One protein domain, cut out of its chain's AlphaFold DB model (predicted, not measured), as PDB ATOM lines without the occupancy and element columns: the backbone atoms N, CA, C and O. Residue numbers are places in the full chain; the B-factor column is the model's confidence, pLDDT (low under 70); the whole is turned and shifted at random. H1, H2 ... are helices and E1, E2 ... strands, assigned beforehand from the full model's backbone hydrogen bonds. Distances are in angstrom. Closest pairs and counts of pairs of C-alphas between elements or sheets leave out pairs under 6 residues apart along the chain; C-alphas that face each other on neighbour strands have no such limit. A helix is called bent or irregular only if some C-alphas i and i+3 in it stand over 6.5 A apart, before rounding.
ATOM      1  N   ASP A  26     167.595  47.760  67.203       94.56
ATOM      2  CA  ASP A  26     166.848  48.984  66.902       94.56
ATOM      3  C   ASP A  26     165.802  49.279  67.981       94.56
ATOM      4  O   ASP A  26     165.640  50.431  68.386       94.56
ATOM      5  N   ASP A  27     165.150  48.248  68.527       94.69
ATOM      6  CA  ASP A  27     164.211  48.414  69.640       94.69
ATOM      7  C   ASP A  27     164.914  48.930  70.898       94.69
ATOM      8  O   ASP A  27     164.403  49.826  71.567       94.69
ATOM      9  N   VAL A  28     166.125  48.445  71.193       90.94
ATOM     10  CA  VAL A  28     166.945  48.968  72.300       90.94
ATOM     11  C   VAL A  28     167.290  50.444  72.080       90.94
ATOM     12  O   VAL A  28     167.218  51.248  73.014       90.94
ATOM     13  N   LEU A  29     167.618  50.837  70.846       91.75
ATOM     14  CA  LEU A  29     167.858  52.239  70.507       91.75
ATOM     15  C   LEU A  29     166.588  53.090  70.676       91.75
ATOM     16  O   LEU A  29     166.663  54.204  71.202       91.75
ATOM     17  N   HIS A  30     165.423  52.576  70.273       93.69
ATOM     18  CA  HIS A  30     164.135  53.244  70.466       93.69
ATOM     19  C   HIS A  30     163.766  53.385  71.944       93.69
ATOM     20  O   HIS A  30     163.323  54.458  72.348       93.69
ATOM     21  N   LEU A  31     164.011  52.361  72.764       93.62
ATOM     22  CA  LEU A  31     163.799  52.418  74.211       93.62
ATOM     23  C   LEU A  31     164.701  53.468  74.869       93.62
ATOM     24  O   LEU A  31     164.214  54.277  75.654       93.62
ATOM     25  N   ASN A  32     165.982  53.533  74.495       92.69
ATOM     26  CA  ASN A  32     166.889  54.581  74.972       92.69
ATOM     27  C   ASN A  32     166.404  55.990  74.592       92.69
ATOM     28  O   ASN A  32     166.419  56.897  75.422       92.69
ATOM     29  N   ARG A  33     165.927  56.184  73.353       93.06
ATOM     30  CA  ARG A  33     165.332  57.463  72.925       93.06
ATOM     31  C   ARG A  33     164.065  57.796  73.709       93.06
ATOM     32  O   ARG A  33     163.872  58.952  74.066       93.06
ATOM     33  N   LEU A  34     163.214  56.808  73.982       94.75
ATOM     34  CA  LEU A  34     161.994  56.992  74.764       94.75
ATOM     35  C   LEU A  34     162.311  57.424  76.200       94.75
ATOM     36  O   LEU A  34     161.715  58.386  76.674       94.75
ATOM     37  N   ILE A  35     163.269  56.766  76.862       94.69
ATOM     38  CA  ILE A  35     163.738  57.137  78.207       94.69
ATOM     39  C   ILE A  35     164.181  58.604  78.229       94.69
ATOM     40  O   ILE A  35     163.718  59.377  79.068       94.69
ATOM     41  N   LEU A  36     165.015  59.005  77.266       93.44
ATOM     42  CA  LEU A  36     165.515  60.374  77.162       93.44
ATOM     43  C   LEU A  36     164.383  61.392  76.940       93.44
ATOM     44  O   LEU A  36     164.348  62.419  77.615       93.44
ATOM     45  N   THR A  37     163.439  61.097  76.041       93.94
ATOM     46  CA  THR A  37     162.265  61.953  75.787       93.94
ATOM     47  C   THR A  37     161.394  62.103  77.032       93.94
ATOM     48  O   THR A  37     161.023  63.221  77.376       93.94
ATOM     49  N   LEU A  38     161.116  61.013  77.754       94.56
ATOM     50  CA  LEU A  38     160.308  61.059  78.977       94.56
ATOM     51  C   LEU A  38     160.988  61.872  80.087       94.56
ATOM     52  O   LEU A  38     160.321  62.636  80.785       94.56
ATOM     53  N   ALA A  39     162.310  61.748  80.236       93.81
ATOM     54  CA  ALA A  39     163.065  62.556  81.189       93.81
ATOM     55  C   ALA A  39     163.000  64.052  80.835       93.81
ATOM     56  O   ALA A  39     162.773  64.888  81.708       93.81
ATOM     57  N   LEU A  40     163.142  64.394  79.552       92.50
ATOM     58  CA  LEU A  40     163.015  65.770  79.067       92.50
ATOM     59  C   LEU A  40     161.617  66.338  79.288       92.50
ATOM     60  O   LEU A  40     161.492  67.474  79.745       92.50
ATOM     61  N   ASP A  41     160.577  65.562  78.994       93.94
ATOM     62  CA  ASP A  41     159.195  65.976  79.227       93.94
ATOM     63  C   ASP A  41     158.964  66.258  80.710       93.94
ATOM     64  O   ASP A  41     158.465  67.327  81.056       93.94
ATOM     65  N   TYR A  42     159.437  65.380  81.601       94.75
ATOM     66  CA  TYR A  42     159.363  65.612  83.042       94.75
ATOM     67  C   TYR A  42     160.032  66.932  83.454       94.75
ATOM     68  O   TYR A  42     159.444  67.731  84.182       94.75
ATOM     69  N   ILE A  43     161.246  67.194  82.975       93.12
ATOM     70  CA  ILE A  43     162.024  68.400  83.310       93.12
ATOM     71  C   ILE A  43     161.322  69.660  82.824       93.12
ATOM     72  O   ILE A  43     161.214  70.636  83.566       93.12
ATOM     73  N   ARG A  44     160.792  69.628  81.596       92.44
ATOM     74  CA  ARG A  44     160.061  70.750  81.000       92.44
ATOM     75  C   ARG A  44     158.754  71.022  81.730       92.44
ATOM     76  O   ARG A  44     158.472  72.178  82.031       92.44
ATOM     77  N   THR A  45     157.976  69.981  82.027       95.81
ATOM     78  CA  THR A  45     156.702  70.108  82.749       95.81
ATOM     79  C   THR A  45     156.900  70.642  84.165       95.81
ATOM     80  O   THR A  45     156.054  71.383  84.651       95.81
ATOM     81  N   ASN A  46     158.023  70.318  84.810       95.00
ATOM     82  CA  ASN A  46     158.344  70.789  86.159       95.00
ATOM     83  C   ASN A  46     159.204  72.066  86.181       95.00
ATOM     84  O   ASN A  46     159.656  72.466  87.250       95.00
ATOM     85  N   HIS A  47     159.425  72.714  85.030       93.69
ATOM     86  CA  HIS A  47     160.199  73.957  84.912       93.69
ATOM     87  C   HIS A  47     161.607  73.883  85.528       93.69
ATOM     88  O   HIS A  47     162.088  74.849  86.119       93.69
ATOM     89  N   ILE A  48     162.273  72.737  85.388       93.31
ATOM     90  CA  ILE A  48     163.618  72.523  85.920       93.31
ATOM     91  C   ILE A  48     164.634  73.120  84.943       93.31
ATOM     92  O   ILE A  48     164.754  72.698  83.793       93.31
ATOM     93  N   ASP A  49     165.373  74.113  85.414       92.56
ATOM     94  CA  ASP A  49     166.300  74.929  84.633       92.56
ATOM     95  C   ASP A  49     167.766  74.527  84.832       92.56
ATOM     96  O   ASP A  49     168.578  74.714  83.929       92.56
ATOM     97  N   THR A  50     168.110  73.925  85.972       94.06
ATOM     98  CA  THR A  50     169.443  73.380  86.261       94.06
ATOM     99  C   THR A  50     169.368  71.874  86.474       94.06
ATOM    100  O   THR A  50     168.561  71.397  87.270       94.06
ATOM    101  N   VAL A  51     170.230  71.114  85.794       93.25
ATOM    102  CA  VAL A  51     170.312  69.653  85.928       93.25
ATOM    103  C   VAL A  51     171.748  69.216  86.205       93.25
ATOM    104  O   VAL A  51     172.683  69.657  85.541       93.25
ATOM    105  N   MET A  52     171.916  68.339  87.197       95.00
ATOM    106  CA  MET A  52     173.194  67.698  87.507       95.00
ATOM    107  C   MET A  52     173.247  66.340  86.817       95.00
ATOM    108  O   MET A  52     172.488  65.442  87.174       95.00
ATOM    109  N   LEU A  53     174.107  66.230  85.814       94.62
ATOM    110  CA  LEU A  53     174.364  65.015  85.071       94.62
ATOM    111  C   LEU A  53     175.391  64.166  85.823       94.62
ATOM    112  O   LEU A  53     176.483  64.636  86.140       94.62
ATOM    113  N   ASP A  54     175.030  62.918  86.058       95.00
ATOM    114  CA  ASP A  54     175.888  61.900  86.645       95.00
ATOM    115  C   ASP A  54     176.082  60.779  85.624       95.00
ATOM    116  O   ASP A  54     175.108  60.285  85.045       95.00
ATOM    117  N   VAL A  55     177.337  60.465  85.309       95.31
ATOM    118  CA  VAL A  55     177.694  59.547  84.225       95.31
ATOM    119  C   VAL A  55     178.764  58.608  84.712       95.31
ATOM    120  O   VAL A  55     179.934  58.971  84.794       95.31
ATOM    121  N   ASP A  56     178.352  57.368  84.902       93.75
ATOM    122  CA  ASP A  56     179.217  56.335  85.421       93.75
ATOM    123  C   ASP A  56     179.226  55.116  84.513       93.75
ATOM    124  O   ASP A  56     178.290  54.819  83.760       93.75
ATOM    125  N   SER A  57     180.329  54.383  84.599       93.69
ATOM    126  CA  SER A  57     180.384  53.023  84.102       93.69
ATOM    127  C   SER A  57     180.173  52.045  85.246       93.69
ATOM    128  O   SER A  57     180.736  52.217  86.322       93.69
ATOM    129  N   THR A  58     179.411  50.983  85.007       92.06
ATOM    130  CA  THR A  58     179.189  49.930  86.006       92.06
ATOM    131  C   THR A  58     179.619  48.573  85.471       92.06
ATOM    132  O   THR A  58     179.562  48.334  84.265       92.06
ATOM    133  N   GLN A  59     180.082  47.695  86.356       92.19
ATOM    134  CA  GLN A  59     180.446  46.323  86.026       92.19
ATOM    135  C   GLN A  59     179.203  45.435  86.130       92.19
ATOM    136  O   GLN A  59     178.497  45.449  87.135       92.19
ATOM    137  N   CYS A  60     178.940  44.658  85.082       93.12
ATOM    138  CA  CYS A  60     177.828  43.716  85.031       93.12
ATOM    139  C   CYS A  60     178.363  42.322  84.708       93.12
ATOM    140  O   CYS A  60     178.733  42.033  83.567       93.12
ATOM    141  N   ASP A  61     178.432  41.479  85.731       94.44
ATOM    142  CA  ASP A  61     178.965  40.125  85.617       94.44
ATOM    143  C   ASP A  61     178.003  39.217  84.859       94.44
ATOM    144  O   ASP A  61     176.780  39.352  84.951       94.44
ATOM    145  N   ILE A  62     178.562  38.266  84.113       92.38
ATOM    146  CA  ILE A  62     177.769  37.279  83.386       92.38
ATOM    147  C   ILE A  62     177.991  35.871  83.921       92.38
ATOM    148  O   ILE A  62     179.060  35.514  84.415       92.38
ATOM    149  N   PHE A  63     176.974  35.040  83.724       88.81
ATOM    150  CA  PHE A  63     177.064  33.599  83.894       88.81
ATOM    151  C   PHE A  63     176.966  32.921  82.527       88.81
ATOM    152  O   PHE A  63     176.177  33.337  81.674       88.81
ATOM    153  N   GLY A  64     177.752  31.863  82.333       90.88
ATOM    154  CA  GLY A  64     177.813  31.138  81.066       90.88
ATOM    155  C   GLY A  64     178.456  31.954  79.943       90.88
ATOM    156  O   GLY A  64     179.318  32.798  80.178       90.88
ATOM    157  N   HIS A  65     178.051  31.670  78.706       89.56
ATOM    158  CA  HIS A  65     178.514  32.391  77.528       89.56
ATOM    159  C   HIS A  65     177.441  33.384  77.079       89.56
ATOM    160  O   HIS A  65     176.324  32.979  76.763       89.56
ATOM    161  N   GLN A  66     177.787  34.670  77.050       91.56
ATOM    162  CA  GLN A  66     176.947  35.723  76.484       91.56
ATOM    163  C   GLN A  66     177.746  36.487  75.434       91.56
ATOM    164  O   GLN A  66     178.936  36.760  75.620       91.56
ATOM    165  N   GLU A  67     177.092  36.812  74.324       89.94
ATOM    166  CA  GLU A  67     177.720  37.512  73.208       89.94
ATOM    167  C   GLU A  67     178.256  38.884  73.639       89.94
ATOM    168  O   GLU A  67     177.667  39.571  74.473       89.94
ATOM    169  N   ALA A  68     179.397  39.282  73.068       90.44
ATOM    170  CA  ALA A  68     180.082  40.551  73.330       90.44
ATOM    171  C   ALA A  68     180.543  40.801  74.785       90.44
ATOM    172  O   ALA A  68     181.098  41.866  75.070       90.44
ATOM    173  N   ALA A  69     180.382  39.839  75.700       94.31
ATOM    174  CA  ALA A  69     181.013  39.902  77.012       94.31
ATOM    175  C   ALA A  69     182.535  39.749  76.883       94.31
ATOM    176  O   ALA A  69     183.055  39.130  75.952       94.31
ATOM    177  N   SER A  70     183.287  40.345  77.802       96.12
ATOM    178  CA  SER A  70     184.752  40.284  77.781       96.12
ATOM    179  C   SER A  70     185.317  40.300  79.190       96.12
ATOM    180  O   SER A  70     184.697  40.827  80.114       96.12
ATOM    181  N   PHE A  71     186.499  39.709  79.351       94.38
ATOM    182  CA  PHE A  71     187.204  39.723  80.624       94.38
ATOM    183  C   PHE A  71     187.636  41.148  80.980       94.38
ATOM    184  O   PHE A  71     188.289  41.824  80.181       94.38
ATOM    185  N   ASN A  72     187.281  41.593  82.182       92.00
ATOM    186  CA  ASN A  72     187.731  42.853  82.746       92.00
ATOM    187  C   ASN A  72     188.845  42.579  83.765       92.00
ATOM    188  O   ASN A  72     188.588  42.092  84.865       92.00
ATOM    189  N   ALA A  73     190.086  42.923  83.415       89.88
ATOM    190  CA  ALA A  73     191.243  42.691  84.280       89.88
ATOM    191  C   ALA A  73     191.220  43.512  85.580       89.88
ATOM    192  O   ALA A  73     191.833  43.099  86.558       89.88
ATOM    193  N   HIS A  74     190.516  44.649  85.608       88.38
ATOM    194  CA  HIS A  74     190.396  45.473  86.809       88.38
ATOM    195  C   HIS A  74     189.537  44.793  87.885       88.38
ATOM    196  O   HIS A  74     189.884  44.844  89.060       88.38
ATOM    197  N   TYR A  75     188.458  44.114  87.477       87.44
ATOM    198  CA  TYR A  75     187.544  43.415  88.389       87.44
ATOM    199  C   TYR A  75     187.803  41.903  88.488       87.44
ATOM    200  O   TYR A  75     187.243  41.240  89.354       87.44
ATOM    201  N   GLY A  76     188.646  41.341  87.615       92.38
ATOM    202  CA  GLY A  76     188.986  39.915  87.622       92.38
ATOM    203  C   GLY A  76     187.852  38.995  87.163       92.38
ATOM    204  O   GLY A  76     187.874  37.804  87.467       92.38
ATOM    205  N   VAL A  77     186.869  39.525  86.433       93.38
ATOM    206  CA  VAL A  77     185.642  38.816  86.040       93.38
ATOM    207  C   VAL A  77     185.278  39.088  84.581       93.38
ATOM    208  O   VAL A  77     185.646  40.114  84.005       93.38
ATOM    209  N   THR A  78     184.558  38.154  83.961       95.94
ATOM    210  CA  THR A  78     183.997  38.328  82.614       95.94
ATOM    211  C   THR A  78     182.613  38.938  82.716       95.94
ATOM    212  O   THR A  78     181.758  38.453  83.454       95.94
ATOM    213  N   GLY A  79     182.380  39.984  81.933       95.81
ATOM    214  CA  GLY A  79     181.109  40.678  81.962       95.81
ATOM    215  C   GLY A  79     181.005  41.763  80.912       95.81
ATOM    216  O   GLY A  79     181.709  41.774  79.895       95.81
ATOM    217  N   PHE A  80     180.118  42.693  81.208       96.31
ATOM    218  CA  PHE A  80     179.919  43.930  80.484       96.31
ATOM    219  C   PHE A  80     180.326  45.112  81.350       96.31
ATOM    220  O   PHE A  80     180.351  45.026  82.576       96.31
ATOM    221  N   HIS A  81     180.606  46.231  80.694       95.75
ATOM    222  CA  HIS A  81     180.975  47.471  81.363       95.75
ATOM    223  C   HIS A  81     180.116  48.641  80.856       95.75
ATOM    224  O   HIS A  81     180.662  49.581  80.271       95.75
ATOM    225  N   PRO A  82     178.774  48.586  80.959       95.62
ATOM    226  CA  PRO A  82     177.896  49.614  80.404       95.62
ATOM    227  C   PRO A  82     178.201  51.022  80.933       95.62
ATOM    228  O   PRO A  82     178.690  51.182  82.049       95.62
ATOM    229  N   LEU A  83     177.895  52.033  80.115       96.31
ATOM    230  CA  LEU A  83     177.739  53.420  80.564       96.31
ATOM    231  C   LEU A  83     176.282  53.673  80.914       96.31
ATOM    232  O   LEU A  83     175.387  53.247  80.176       96.31
ATOM    233  N   VAL A  84     176.064  54.421  81.984       95.81
ATOM    234  CA  VAL A  84     174.745  54.865  82.412       95.81
ATOM    235  C   VAL A  84     174.812  56.356  82.715       95.81
ATOM    236  O   VAL A  84     175.801  56.831  83.264       95.81
ATOM    237  N   ALA A  85     173.783  57.099  82.316       95.69
ATOM    238  CA  ALA A  85     173.665  58.522  82.619       95.69
ATOM    239  C   ALA A  85     172.365  58.806  83.368       95.69
ATOM    240  O   ALA A  85     171.298  58.353  82.946       95.69
ATOM    241  N   TYR A  86     172.453  59.610  84.423       95.69
ATOM    242  CA  TYR A  86     171.333  60.037  85.249       95.69
ATOM    243  C   TYR A  86     171.309  61.549  85.436       95.69
ATOM    244  O   TYR A  86     172.330  62.228  85.365       95.69
ATOM    245  N   ILE A  87     170.134  62.076  85.768       95.00
ATOM    246  CA  ILE A  87     170.029  63.347  86.479       95.00
ATOM    247  C   ILE A  87     170.058  63.044  87.968       95.00
ATOM    248  O   ILE A  87     169.052  62.597  88.521       95.00
ATOM    249  N   ALA A  88     171.187  63.321  88.611       94.12
ATOM    250  CA  ALA A  88     171.463  62.928  89.989       94.12
ATOM    251  C   ALA A  88     170.391  63.409  90.976       94.12
ATOM    252  O   ALA A  88     169.827  62.623  91.726       94.12
ATOM    253  N   GLN A  89     170.035  64.697  90.926       93.81
ATOM    254  CA  GLN A  89     169.055  65.280  91.854       93.81
ATOM    255  C   GLN A  89     167.627  64.716  91.711       93.81
ATOM    256  O   GLN A  89     166.829  64.852  92.632       93.81
ATOM    257  N   LEU A  90     167.292  64.098  90.570       93.06
ATOM    258  CA  LEU A  90     165.957  63.544  90.297       93.06
ATOM    259  C   LEU A  90     165.948  62.012  90.221       93.06
ATOM    260  O   LEU A  90     164.879  61.420  90.104       93.06
ATOM    261  N   ASN A  91     167.121  61.373  90.237       93.19
ATOM    262  CA  ASN A  91     167.304  59.954  89.929       93.19
ATOM    263  C   ASN A  91     166.644  59.527  88.601       93.19
ATOM    264  O   ASN A  91     166.143  58.410  88.472       93.19
ATOM    265  N   LEU A  92     166.627  60.417  87.601       94.50
ATOM    266  CA  LEU A  92     166.061  60.120  86.282       94.50
ATOM    267  C   LEU A  92     167.126  59.542  85.363       94.50
ATOM    268  O   LEU A  92     168.136  60.191  85.106       94.50
ATOM    269  N   LEU A  93     166.875  58.346  84.838       94.62
ATOM    270  CA  LEU A  93     167.717  57.731  83.820       94.62
ATOM    271  C   LEU A  93     167.607  58.513  82.504       94.62
ATOM    272  O   LEU A  93     166.505  58.798  82.041       94.62
ATOM    273  N   LEU A  94     168.747  58.819  81.890       94.75
ATOM    274  CA  LEU A  94     168.832  59.476  80.582       94.75
ATOM    275  C   LEU A  94     169.216  58.513  79.462       94.75
ATOM    276  O   LEU A  94     168.880  58.751  78.304       94.75
ATOM    277  N   GLY A  95     169.908  57.425  79.790       94.12
ATOM    278  CA  GLY A  95     170.245  56.399  78.815       94.12
ATOM    279  C   GLY A  95     171.215  55.360  79.351       94.12
ATOM    280  O   GLY A  95     171.855  55.549  80.388       94.12
ATOM    281  N   ILE A  96     171.323  54.261  78.606       94.88
ATOM    282  CA  ILE A  96     172.253  53.162  78.871       94.88
ATOM    283  C   ILE A  96     172.956  52.793  77.565       94.88
ATOM    284  O   ILE A  96     172.315  52.607  76.528       94.88
ATOM    285  N   LYS A  97     174.278  52.623  77.611       94.38
ATOM    286  CA  LYS A  97     175.063  52.078  76.500       94.38
ATOM    287  C   LYS A  97     175.772  50.811  76.942       94.38
ATOM    288  O   LYS A  97     176.732  50.871  77.708       94.38
ATOM    289  N   GLN A  98     175.327  49.678  76.409       93.12
ATOM    290  CA  GLN A  98     175.991  48.397  76.611       93.12
ATOM    291  C   GLN A  98     177.399  48.425  76.007       93.12
ATOM    292  O   GLN A  98     177.599  48.911  74.891       93.12
ATOM    293  N   ARG A  99     178.379  47.902  76.747       94.81
ATOM    294  CA  ARG A  99     179.771  47.797  76.297       94.81
ATOM    295  C   ARG A  99     180.393  46.477  76.763       94.81
ATOM    296  O   ARG A  99     180.035  46.010  77.846       94.81
ATOM    297  N   PRO A 100     181.351  45.909  76.010       95.44
ATOM    298  CA  PRO A 100     182.148  44.779  76.479       95.44
ATOM    299  C   PRO A 100     182.877  45.086  77.795       95.44
ATOM    300  O   PRO A 100     183.219  46.237  78.067       95.44
ATOM    301  N   GLY A 101     183.151  44.053  78.593       94.88
ATOM    302  CA  GLY A 101     183.803  44.187  79.901       94.88
ATOM    303  C   GLY A 101     185.208  44.797  79.860       94.88
ATOM    304  O   GLY A 101     185.625  45.450  80.806       94.88
ATOM    305  N   ASN A 102     185.935  44.655  78.751       94.19
ATOM    306  CA  ASN A 102     187.319  45.125  78.610       94.19
ATOM    307  C   ASN A 102     187.452  46.622  78.254       94.19
ATOM    308  O   ASN A 102     188.523  47.060  77.834       94.19
ATOM    309  N   GLN A 103     186.377  47.402  78.381       94.06
ATOM    310  CA  GLN A 103     186.394  48.837  78.109       94.06
ATOM    311  C   GLN A 103     186.844  49.632  79.336       94.06
ATOM    312  O   GLN A 103     186.459  49.329  80.466       94.06
ATOM    313  N   TYR A 104     187.625  50.687  79.101       91.81
ATOM    314  CA  TYR A 104     187.955  51.668  80.132       91.81
ATOM    315  C   TYR A 104     186.742  52.561  80.434       91.81
ATOM    316  O   TYR A 104     185.927  52.830  79.546       91.81
ATOM    317  N   THR A 105     186.634  53.050  81.672       91.19
ATOM    318  CA  THR A 105     185.471  53.808  82.165       91.19
ATOM    319  C   THR A 105     185.065  54.942  81.227       91.19
ATOM    320  O   THR A 105     183.926  54.962  80.765       91.19
ATOM    321  N   SER A 106     186.003  55.803  80.825       92.12
ATOM    322  CA  SER A 106     185.716  56.984  79.995       92.12
ATOM    323  C   SER A 106     185.508  56.703  78.498       92.12
ATOM    324  O   SER A 106     185.103  57.603  77.755       92.12
ATOM    325  N   THR A 107     185.756  55.480  78.018       94.25
ATOM    326  CA  THR A 107     185.700  55.173  76.581       94.25
ATOM    327  C   THR A 107     184.286  55.339  76.024       94.25
ATOM    328  O   THR A 107     183.358  54.619  76.396       94.25
ATOM    329  N   GLY A 108     184.118  56.245  75.060       94.06
ATOM    330  CA  GLY A 108     182.854  56.421  74.345       94.06
ATOM    331  C   GLY A 108     181.799  57.271  75.068       94.06
ATOM    332  O   GLY A 108     180.638  57.251  74.647       94.06
ATOM    333  N   VAL A 109     182.171  57.965  76.157       94.75
ATOM    334  CA  VAL A 109     181.277  58.840  76.944       94.75
ATOM    335  C   VAL A 109     180.801  60.043  76.127       94.75
ATOM    336  O   VAL A 109     179.624  60.387  76.168       94.75
ATOM    337  N   LYS A 110     181.681  60.661  75.331       93.69
ATOM    338  CA  LYS A 110     181.329  61.840  74.527       93.69
ATOM    339  C   LYS A 110     180.222  61.528  73.519       93.69
ATOM    340  O   LYS A 110     179.250  62.268  73.416       93.69
ATOM    341  N   GLU A 111     180.360  60.424  72.791       94.50
ATOM    342  CA  GLU A 111     179.383  59.973  71.800       94.50
ATOM    343  C   GLU A 111     178.072  59.559  72.469       94.50
ATOM    344  O   GLU A 111     176.999  59.783  71.917       94.50
ATOM    345  N   PHE A 112     178.157  58.971  73.665       93.56
ATOM    346  CA  PHE A 112     176.995  58.581  74.457       93.56
ATOM    347  C   PHE A 112     176.173  59.787  74.939       93.56
ATOM    348  O   PHE A 112     174.950  59.740  74.872       93.56
ATOM    349  N   LEU A 113     176.826  60.877  75.355       92.94
ATOM    350  CA  LEU A 113     176.160  62.082  75.872       92.94
ATOM    351  C   LEU A 113     175.758  63.099  74.800       92.94
ATOM    352  O   LEU A 113     175.007  64.029  75.093       92.94
ATOM    353  N   ALA A 114     176.227  62.947  73.560       92.44
ATOM    354  CA  ALA A 114     175.914  63.884  72.483       92.44
ATOM    355  C   ALA A 114     174.398  64.131  72.288       92.44
ATOM    356  O   ALA A 114     174.012  65.298  72.170       92.44
ATOM    357  N   PRO A 115     173.513  63.107  72.317       89.94
ATOM    358  CA  PRO A 115     172.067  63.325  72.231       89.94
ATOM    359  C   PRO A 115     171.513  64.117  73.420       89.94
ATOM    360  O   PRO A 115     170.656  64.979  73.242       89.94
ATOM    361  N   THR A 116     172.029  63.863  74.625       88.88
ATOM    362  CA  THR A 116     171.653  64.580  75.848       88.88
ATOM    363  C   THR A 116     171.998  66.061  75.720       88.88
ATOM    364  O   THR A 116     171.124  66.910  75.863       88.88
ATOM    365  N   PHE A 117     173.235  66.406  75.353       90.25
ATOM    366  CA  PHE A 117     173.635  67.812  75.223       90.25
ATOM    367  C   PHE A 117     172.806  68.589  74.195       90.25
ATOM    368  O   PHE A 117     172.477  69.748  74.435       90.25
ATOM    369  N   ALA A 118     172.421  67.953  73.085       86.25
ATOM    370  CA  ALA A 118     171.575  68.587  72.078       86.25
ATOM    371  C   ALA A 118     170.175  68.938  72.617       86.25
ATOM    372  O   ALA A 118     169.630  69.990  72.287       86.25
ATOM    373  N   LEU A 119     169.596  68.073  73.451       84.12
ATOM    374  CA  LEU A 119     168.230  68.234  73.955       84.12
ATOM    375  C   LEU A 119     168.148  69.124  75.201       84.12
ATOM    376  O   LEU A 119     167.136  69.787  75.421       84.12
ATOM    377  N   PHE A 120     169.224  69.183  75.983       85.50
ATOM    378  CA  PHE A 120     169.327  69.999  77.192       85.50
ATOM    379  C   PHE A 120     169.936  71.387  76.960       85.50
ATOM    380  O   PHE A 120     170.275  72.066  77.922       85.50
ATOM    381  N   ALA A 121     170.046  71.850  75.712       83.00
ATOM    382  CA  ALA A 121     170.676  73.134  75.378       83.00
ATOM    383  C   ALA A 121     170.054  74.361  76.086       83.00
ATOM    384  O   ALA A 121     170.714  75.389  76.217       83.00
ATOM    385  N   ASN A 122     168.804  74.251  76.553       84.38
ATOM    386  CA  ASN A 122     168.095  75.305  77.290       84.38
ATOM    387  C   ASN A 122     168.160  75.148  78.820       84.38
ATOM    388  O   ASN A 122     167.584  75.963  79.537       84.38
ATOM    389  N   CYS A 123     168.829  74.110  79.323       87.06
ATOM    390  CA  CYS A 123     169.067  73.894  80.744       87.06
ATOM    391  C   CYS A 123     170.531  74.203  81.070       87.06
ATOM    392  O   CYS A 123     171.446  73.936  80.290       87.06
ATOM    393  N   ARG A 124     170.778  74.703  82.277       92.44
ATOM    394  CA  ARG A 124     172.120  74.767  82.840       92.44
ATOM    395  C   ARG A 124     172.555  73.359  83.236       92.44
ATOM    396  O   ARG A 124     172.006  72.769  84.165       92.44
ATOM    397  N   LEU A 125     173.560  72.838  82.541       91.56
ATOM    398  CA  LEU A 125     174.163  71.546  82.851       91.56
ATOM    399  C   LEU A 125     175.259  71.700  83.910       91.56
ATOM    400  O   LEU A 125     176.154  72.537  83.783       91.56
ATOM    401  N   MET A 126     175.195  70.864  84.937       92.00
ATOM    402  CA  MET A 126     176.263  70.620  85.903       92.00
ATOM    403  C   MET A 126     176.666  69.147  85.819       92.00
ATOM    404  O   MET A 126     175.865  68.325  85.387       92.00
ATOM    405  N   PHE A 127     177.889  68.814  86.219       89.31
ATOM    406  CA  PHE A 127     178.390  67.439  86.257       89.31
ATOM    407  C   PHE A 127     178.787  67.114  87.695       89.31
ATOM    408  O   PHE A 127     179.332  67.997  88.369       89.31
ATOM    409  N   SER A 128     178.455  65.907  88.156       82.38
ATOM    410  CA  SER A 128     178.900  65.399  89.458       82.38
ATOM    411  C   SER A 128     180.332  64.876  89.421       82.38
ATOM    412  O   SER A 128     180.834  64.578  88.314       82.38
TER     413      SER A 128
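What this domain is: This is residues 26 to 128 of the 128 residues of the protein "Transposase IS4 family protein" of Ligilactobacillus acidipiscis (UniProt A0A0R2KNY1). A twisted sheet, E5 E4 E1 E6, has helices H1 and H2 over one face and no named helix over the other; beyond one end of it the small hairpin E2 and E3, with the loop 58 to 69, makes a head that lengthens the outline. The 103 printed residues hold, in order, H1 E1 E2 E3 E4 E5 H2 E6, a mixed class of helices and strands; the four-stranded sheet is mixed. The whole is only just compact, close to loose, with a radius of gyration of the C-alphas of 15.1 A, and spans 46 by 29 by 21 A.

Where its parts are: H1, residues 26 to 45, begins at C-alpha 26 (166.848, 48.984, 66.902) and is 28.3 A long. E1 is 50 to 57, 23.2 A; E2 70 to 72; E3 77 to 80; E4 83 to 87; E5 92 to 97, 15.5 A. H2 is 109 to 119, 16.4 A, irregular, with C-alphas 112 and 115 7.2 A apart. E6, 124 to 127, ends at C-alpha 127 (178.390, 67.439, 86.257).

How they stand to each other: E1 is parallel to E6, N 53 to O 126 2.8 A, and antiparallel to E4, N 86 to O 54 2.8 A. E4 and E5 form a hairpin, N 94 to O 85 2.8 A. H1 is on the sheet, height 9.1 A, along E5 at 23 degrees on the local plane; their closest C-alphas, Leu 36 and Leu 94, are 4.8 A apart. H2 is on the same face, height 7.9 A; with the sheet it makes two layers, a helix on one face. E5, H2, E6 form a split strand-helix-strand unit, two strands running the same way with E4 and E1 between them, its crossover right-handed. In the hairpin E2 and E3, N 72 and O 77 are 2.9 A apart; E3 runs on into E4 at 58 degrees. Every O i to N i+4 pair is within hydrogen-bond range in H1, 5 of 7 in H2.

The domain as a whole: The farthest C-alphas, His 47 and Gly 64, are 46.5 A apart. The links E1 to E2 and E5 to H2 are long. The printed part has no cut, and no printed residue is under 70 in pLDDT.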